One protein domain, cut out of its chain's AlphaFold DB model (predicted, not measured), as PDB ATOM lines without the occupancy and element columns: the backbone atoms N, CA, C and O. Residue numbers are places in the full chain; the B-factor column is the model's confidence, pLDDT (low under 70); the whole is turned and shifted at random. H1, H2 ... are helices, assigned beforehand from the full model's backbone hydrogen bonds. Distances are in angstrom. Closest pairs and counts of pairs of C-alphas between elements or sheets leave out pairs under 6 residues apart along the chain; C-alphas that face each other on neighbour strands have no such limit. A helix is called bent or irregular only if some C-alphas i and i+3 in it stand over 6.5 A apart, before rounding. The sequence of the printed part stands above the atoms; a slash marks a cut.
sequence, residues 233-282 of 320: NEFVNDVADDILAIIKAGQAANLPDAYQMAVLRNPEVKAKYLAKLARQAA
ATOM      1  N   ASN A 233      51.728 -41.682   8.712       75.44
ATOM      2  CA  ASN A 233      50.855 -40.776   7.965       75.44
ATOM      3  C   ASN A 233      49.501 -41.432   7.644       75.44
ATOM      4  O   ASN A 233      48.992 -41.357   6.530       75.44
ATOM      5  N   GLU A 234      48.891 -42.067   8.643       76.88
ATOM      6  CA  GLU A 234      47.648 -42.849   8.522       76.88
ATOM      7  C   GLU A 234      46.490 -42.074   7.859       76.88
ATOM      8  O   GLU A 234      45.686 -42.646   7.127       76.88
ATOM      9  N   PHE A 235      46.436 -40.755   8.067       78.75
ATOM     10  CA  PHE A 235      45.392 -39.885   7.518       78.75
ATOM     11  C   PHE A 235      45.743 -39.244   6.168       78.75
ATOM     12  O   PHE A 235      44.990 -38.409   5.684       78.75
ATOM     13  N   VAL A 236      46.881 -39.581   5.552       77.75
ATOM     14  CA  VAL A 236      47.314 -38.942   4.294       77.75
ATOM     15  C   VAL A 236      46.339 -39.200   3.146       77.75
ATOM     16  O   VAL A 236      46.120 -38.315   2.329       77.75
ATOM     17  N   ASN A 237      45.683 -40.365   3.139       82.31
ATOM     18  CA  ASN A 237      44.680 -40.724   2.135       82.31
ATOM     19  C   ASN A 237      43.393 -39.897   2.275       82.31
ATOM     20  O   ASN A 237      42.824 -39.492   1.270       82.31
ATOM     21  N   ASP A 238      42.978 -39.599   3.511       82.12
ATOM     22  CA  ASP A 238      41.776 -38.798   3.803       82.12
ATOM     23  C   ASP A 238      41.988 -37.303   3.486       82.12
ATOM     24  O   ASP A 238      41.031 -36.537   3.394       82.12
ATOM     25  N   VAL A 239      43.248 -36.874   3.364       84.00
ATOM     26  CA  VAL A 239      43.656 -35.465   3.290       84.00
ATOM     27  C   VAL A 239      44.392 -35.149   1.972       84.00
ATOM     28  O   VAL A 239      44.787 -34.012   1.722       84.00
ATOM     29  N   ALA A 240      44.554 -36.132   1.086       80.25
ATOM     30  CA  ALA A 240      45.309 -36.004  -0.161       80.25
ATOM     31  C   ALA A 240      44.808 -34.857  -1.061       80.25
ATOM     32  O   ALA A 240      45.615 -34.112  -1.623       80.25
ATOM     33  N   ASP A 241      43.487 -34.674  -1.141       84.00
ATOM     34  CA  ASP A 241      42.853 -33.578  -1.882       84.00
ATOM     35  C   ASP A 241      43.198 -32.197  -1.300       84.00
ATOM     36  O   ASP A 241      43.533 -31.264  -2.036       84.00
ATOM     37  N   ASP A 242      43.178 -32.070   0.028       83.19
ATOM     38  CA  ASP A 242      43.521 -30.830   0.726       83.19
ATOM     39  C   ASP A 242      45.021 -30.509   0.590       83.19
ATOM     40  O   ASP A 242      45.389 -29.350   0.389       83.19
ATOM     41  N   ILE A 243      45.890 -31.527   0.625       83.56
ATOM     42  CA  ILE A 243      47.340 -31.392   0.387       83.56
ATOM     43  C   ILE A 243      47.594 -30.843  -1.017       83.56
ATOM     44  O   ILE A 243      48.335 -29.872  -1.180       83.56
ATOM     45  N   LEU A 244      46.943 -31.418  -2.032       82.31
ATOM     46  CA  LEU A 244      47.059 -30.955  -3.414       82.31
ATOM     47  C   LEU A 244      46.580 -29.504  -3.565       82.31
ATOM     48  O   LEU A 244      47.218 -28.715  -4.265       82.31
ATOM     49  N   ALA A 245      45.479 -29.134  -2.906       83.38
ATOM     50  CA  ALA A 245      44.959 -27.770  -2.933       83.38
ATOM     51  C   ALA A 245      45.917 -26.759  -2.276       83.38
ATOM     52  O   ALA A 245      46.101 -25.661  -2.801       83.38
ATOM     53  N   ILE A 246      46.553 -27.124  -1.161       84.38
ATOM     54  CA  ILE A 246      47.498 -26.270  -0.421       84.38
ATOM     55  C   ILE A 246      48.801 -26.060  -1.201       84.38
ATOM     56  O   ILE A 246      49.309 -24.936  -1.249       84.38
ATOM     57  N   ILE A 247      49.314 -27.108  -1.852       83.69
ATOM     58  CA  ILE A 247      50.536 -27.031  -2.666       83.69
ATOM     59  C   ILE A 247      50.289 -26.182  -3.920       83.69
ATOM     60  O   ILE A 247      51.065 -25.272  -4.195       83.69
ATOM     61  N   LYS A 248      49.157 -26.376  -4.614       80.06
ATOM     62  CA  LYS A 248      48.752 -25.525  -5.752       80.06
ATOM     63  C   LYS A 248      48.536 -24.063  -5.370       80.06
ATOM     64  O   LYS A 248      48.756 -23.168  -6.179       80.06
ATOM     65  N   ALA A 249      48.072 -23.810  -4.148       81.50
ATOM     66  CA  ALA A 249      47.901 -22.459  -3.629       81.50
ATOM     67  C   ALA A 249      49.229 -21.812  -3.185       81.50
ATOM     68  O   ALA A 249      49.220 -20.648  -2.784       81.50
ATOM     69  N   GLY A 250      50.351 -22.543  -3.229       80.19
ATOM     70  CA  GLY A 250      51.664 -22.066  -2.788       80.19
ATOM     71  C   GLY A 250      51.729 -21.760  -1.289       80.19
ATOM     72  O   GLY A 250      52.550 -20.954  -0.861       80.19
ATOM     73  N   GLN A 251      50.830 -22.345  -0.491       80.62
ATOM     74  CA  GLN A 251      50.711 -22.042   0.938       80.62
ATOM     75  C   GLN A 251      51.663 -22.866   1.812       80.62
ATOM     76  O   GLN A 251      51.909 -22.470   2.947       80.62
ATOM     77  N   ALA A 252      52.185 -23.981   1.295       79.94
ATOM     78  CA  ALA A 252      53.122 -24.849   1.999       79.94
ATOM     79  C   ALA A 252      54.473 -24.896   1.285       79.94
ATOM     80  O   ALA A 252      54.538 -24.950   0.056       79.94
ATOM     81  N   ALA A 253      55.550 -24.917   2.071       73.19
ATOM     82  CA  ALA A 253      56.916 -24.959   1.547       73.19
ATOM     83  C   ALA A 253      57.374 -26.378   1.162       73.19
ATOM     84  O   ALA A 253      58.325 -26.542   0.400       73.19
ATOM     85  N   ASN A 254      56.740 -27.410   1.722       79.88
ATOM     86  CA  ASN A 254      57.087 -28.813   1.509       79.88
ATOM     87  C   ASN A 254      55.883 -29.733   1.788       79.88
ATOM     88  O   ASN A 254      54.870 -29.309   2.350       79.88
ATOM     89  N   LEU A 255      55.995 -31.005   1.390       82.50
ATOM     90  CA  LEU A 255      54.929 -32.002   1.535       82.50
ATOM     91  C   LEU A 255      54.507 -32.256   3.005       82.50
ATOM     92  O   LEU A 255      53.301 -32.308   3.259       82.50
ATOM     93  N   PRO A 256      55.426 -32.361   3.991       83.88
ATOM     94  CA  PRO A 256      55.054 -32.485   5.404       83.88
ATOM     95  C   PRO A 256      54.257 -31.296   5.957       83.88
ATOM     96  O   PRO A 256      53.299 -31.491   6.705       83.88
ATOM     97  N   ASP A 257      54.635 -30.071   5.591       83.25
ATOM     98  CA  ASP A 257      53.941 -28.843   5.990       83.25
ATOM     99  C   ASP A 257      52.529 -28.797   5.388       83.25
ATOM    100  O   ASP A 257      51.542 -28.601   6.100       83.25
ATOM    101  N   ALA A 258      52.410 -29.135   4.098       84.69
ATOM    102  CA  ALA A 258      51.119 -29.263   3.429       84.69
ATOM    103  C   ALA A 258      50.214 -30.290   4.128       84.69
ATOM    104  O   ALA A 258      49.043 -30.003   4.363       84.69
ATOM    105  N   TYR A 259      50.754 -31.448   4.524       85.50
ATOM    106  CA  TYR A 259      50.025 -32.470   5.281       85.50
ATOM    107  C   TYR A 259      49.510 -31.952   6.627       85.50
ATOM    108  O   TYR A 259      48.333 -32.124   6.939       85.50
ATOM    109  N   GLN A 260      50.349 -31.283   7.419       84.94
ATOM    110  CA  GLN A 260      49.935 -30.750   8.720       84.94
ATOM    111  C   GLN A 260      48.836 -29.695   8.577       84.94
ATOM    112  O   GLN A 260      47.824 -29.750   9.281       84.94
ATOM    113  N   MET A 261      49.000 -28.761   7.638       84.06
ATOM    114  CA  MET A 261      47.981 -27.754   7.343       84.06
ATOM    115  C   MET A 261      46.668 -28.402   6.906       84.06
ATOM    116  O   MET A 261      45.593 -27.982   7.333       84.06
ATOM    117  N   ALA A 262      46.753 -29.449   6.094       86.12
ATOM    118  CA  ALA A 262      45.601 -30.155   5.581       86.12
ATOM    119  C   ALA A 262      44.869 -30.957   6.683       86.12
ATOM    120  O   ALA A 262      43.645 -30.875   6.795       86.12
ATOM    121  N   VAL A 263      45.601 -31.611   7.598       85.69
ATOM    122  CA  VAL A 263      45.038 -32.265   8.798       85.69
ATOM    123  C   VAL A 263      44.318 -31.259   9.694       85.69
ATOM    124  O   VAL A 263      43.271 -31.567  10.260       85.69
ATOM    125  N   LEU A 264      44.855 -30.044   9.833       83.50
ATOM    126  CA  LEU A 264      44.234 -28.985  10.633       83.50
ATOM    127  C   LEU A 264      43.012 -28.356   9.953       83.50
ATOM    128  O   LEU A 264      42.105 -27.898  10.654       83.50
ATOM    129  N   ARG A 265      43.003 -28.323   8.615       84.25
ATOM    130  CA  ARG A 265      41.919 -27.791   7.782       84.25
ATOM    131  C   ARG A 265      40.710 -28.723   7.749       84.25
ATOM    132  O   ARG A 265      39.586 -28.228   7.735       84.25
ATOM    133  N   ASN A 266      40.929 -30.038   7.786       83.69
ATOM    134  CA  ASN A 266      39.862 -31.030   7.785       83.69
ATOM    135  C   ASN A 266      39.389 -31.349   9.226       83.69
ATOM    136  O   ASN A 266      40.113 -31.987   9.997       83.69
ATOM    137  N   PRO A 267      38.169 -30.933   9.627       81.00
ATOM    138  CA  PRO A 267      37.688 -31.105  10.997       81.00
ATOM    139  C   PRO A 267      37.478 -32.574  11.398       81.00
ATOM    140  O   PRO A 267      37.649 -32.902  12.575       81.00
ATOM    141  N   GLU A 268      37.153 -33.467  10.457       82.00
ATOM    142  CA  GLU A 268      36.954 -34.894  10.746       82.00
ATOM    143  C   GLU A 268      38.280 -35.600  11.031       82.00
ATOM    144  O   GLU A 268      38.409 -36.340  12.011       82.00
ATOM    145  N   VAL A 269      39.298 -35.326  10.216       83.12
ATOM    146  CA  VAL A 269      40.637 -35.895  10.402       83.12
ATOM    147  C   VAL A 269      41.295 -35.329  11.654       83.12
ATOM    148  O   VAL A 269      41.862 -36.082  12.446       83.12
ATOM    149  N   LYS A 270      41.135 -34.028  11.912       81.81
ATOM    150  CA  LYS A 270      41.575 -33.396  13.158       81.81
ATOM    151  C   LYS A 270      40.963 -34.062  14.392       81.81
ATOM    152  O   LYS A 270      41.674 -34.308  15.366       81.81
ATOM    153  N   ALA A 271      39.667 -34.383  14.365       82.06
ATOM    154  CA  ALA A 271      39.004 -35.076  15.469       82.06
ATOM    155  C   ALA A 271      39.570 -36.491  15.686       82.06
ATOM    156  O   ALA A 271      39.863 -36.862  16.825       82.06
ATOM    157  N   LYS A 272      39.800 -37.256  14.609       81.31
ATOM    158  CA  LYS A 272      40.445 -38.583  14.672       81.31
ATOM    159  C   LYS A 272      41.886 -38.497  15.198       81.31
ATOM    160  O   LYS A 272      42.281 -39.305  16.038       81.31
ATOM    161  N   TYR A 273      42.649 -37.495  14.765       81.94
ATOM    162  CA  TYR A 273      44.022 -37.247  15.206       81.94
ATOM    163  C   TYR A 273      44.093 -36.908  16.704       81.94
ATOM    164  O   TYR A 273      44.863 -37.519  17.445       81.94
ATOM    165  N   LEU A 274      43.231 -36.006  17.185       80.94
ATOM    166  CA  LEU A 274      43.142 -35.666  18.609       80.94
ATOM    167  C   LEU A 274      42.677 -36.855  19.460       80.94
ATOM    168  O   LEU A 274      43.210 -37.076  20.547       80.94
ATOM    169  N   ALA A 275      41.732 -37.659  18.961       81.19
ATOM    170  CA  ALA A 275      41.293 -38.880  19.633       81.19
ATOM    171  C   ALA A 275      42.421 -39.924  19.738       81.19
ATOM    172  O   ALA A 275      42.554 -40.579  20.773       81.19
ATOM    173  N   LYS A 276      43.271 -40.054  18.710       79.75
ATOM    174  CA  LYS A 276      44.477 -40.898  18.743       79.75
ATOM    175  C   LYS A 276      45.472 -40.406  19.792       79.75
ATOM    176  O   LYS A 276      45.930 -41.209  20.602       79.75
ATOM    177  N   LEU A 277      45.744 -39.100  19.824       78.00
ATOM    178  CA  LEU A 277      46.641 -38.489  20.808       78.00
ATOM    179  C   LEU A 277      46.141 -38.726  22.244       78.00
ATOM    180  O   LEU A 277      46.906 -39.128  23.116       78.00
ATOM    181  N   ALA A 278      44.833 -38.570  22.470       79.12
ATOM    182  CA  ALA A 278      44.195 -38.850  23.754       79.12
ATOM    183  C   ALA A 278      44.261 -40.340  24.139       79.12
ATOM    184  O   ALA A 278      44.421 -40.667  25.312       79.12
ATOM    185  N   ARG A 279      44.175 -41.253  23.162       77.00
ATOM    186  CA  ARG A 279      44.256 -42.706  23.383       77.00
ATOM    187  C   ARG A 279      45.687 -43.195  23.630       77.00
ATOM    188  O   ARG A 279      45.857 -44.170  24.349       77.00
ATOM    189  N   GLN A 280      46.693 -42.522  23.073       71.50
ATOM    190  CA  GLN A 280      48.112 -42.764  23.373       71.50
ATOM    191  C   GLN A 280      48.538 -42.162  24.720       71.50
ATOM    192  O   GLN A 280      49.404 -42.720  25.386       71.50
ATOM    193  N   ALA A 281      47.915 -41.057  25.140       69.56
ATOM    194  CA  ALA A 281      48.123 -40.454  26.457       69.56
ATOM    195  C   ALA A 281      47.341 -41.157  27.587       69.56
ATOM    196  O   ALA A 281      47.567 -40.868  28.763       69.56
ATOM    197  N   ALA A 282      46.420 -42.068  27.256       58.62
ATOM    198  CA  ALA A 282      45.683 -42.842  28.242       58.62
ATOM    199  C   ALA A 282      46.565 -43.984  28.793       58.62
ATOM    200  O   ALA A 282      47.069 -44.791  28.007       58.62
TER     201      ALA A 282
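AT A GLANCE: This is residues 233 to 282 of the 320 residues of an uncharacterized protein of Desulfurellales bacterium (UniProt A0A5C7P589). The longest helix, H3, runs off from a small body in which H1 and H2 cross as an X; H3 makes a corner with the end of H2, and residues 274 to 282 stick out as an arm that makes much of the length. The printed part has 50 residues, with three named helices in the order H1, H2, H3 and no named strand: all helix. It is only just compact, close to loose, with a radius of gyration of the C-alphas of 11.4 A and spans of 38 by 17 by 14 A.

IN THESE COORDINATES: Find C-alpha 267 at (37.688, -31.105, 10.997); from there H3, residues 267 to 280, runs 19.9 A to C-alpha 280 at (48.112, -42.764, 23.373). Before it comes H2, residues 255 to 265, 15.0 A long. Look for H1, residues 236 to 248, from C-alpha 236 at (47.314, -38.942, 4.294); it measures 16.8 A and is irregular, with C-alphas 238 and 241 lying 7.8 A apart.

HOW THE PARTS SIT: Start at H3, which with residues 269 to 270 alone touches H2 only at the corner, and only just, with 3 pairs of C-alphas within 8 A. Their closest C-alphas, of Val 263 and Lys 270, are 5.7 A apart, and the lines are about perpendicular at 79 degrees. Next, H2 touches H1, closest at the C-alphas of Ile 243 and Ala 258, 5.3 A apart, about perpendicular at 74 degrees. H1 and H3 are close but not clearly touching, their closest C-alphas, of Asp 238 and Val 269, 7.3 A apart; they run opposite ways at a steep tilt of 52 degrees. In H2 and H3 every O i to N i+4 pair is within hydrogen-bond range; in H1, 7 of 9 are.

THE WHOLE: Look at Lys 248 and Ala 282 for the two C-alphas farthest apart, 38.3 A. The printed part has no cut; the link from H2 to H3 is tight and that from H1 to H2 is short. The mean pLDDT of the printed part is 80.8, and residues 281 to 282 are under 70.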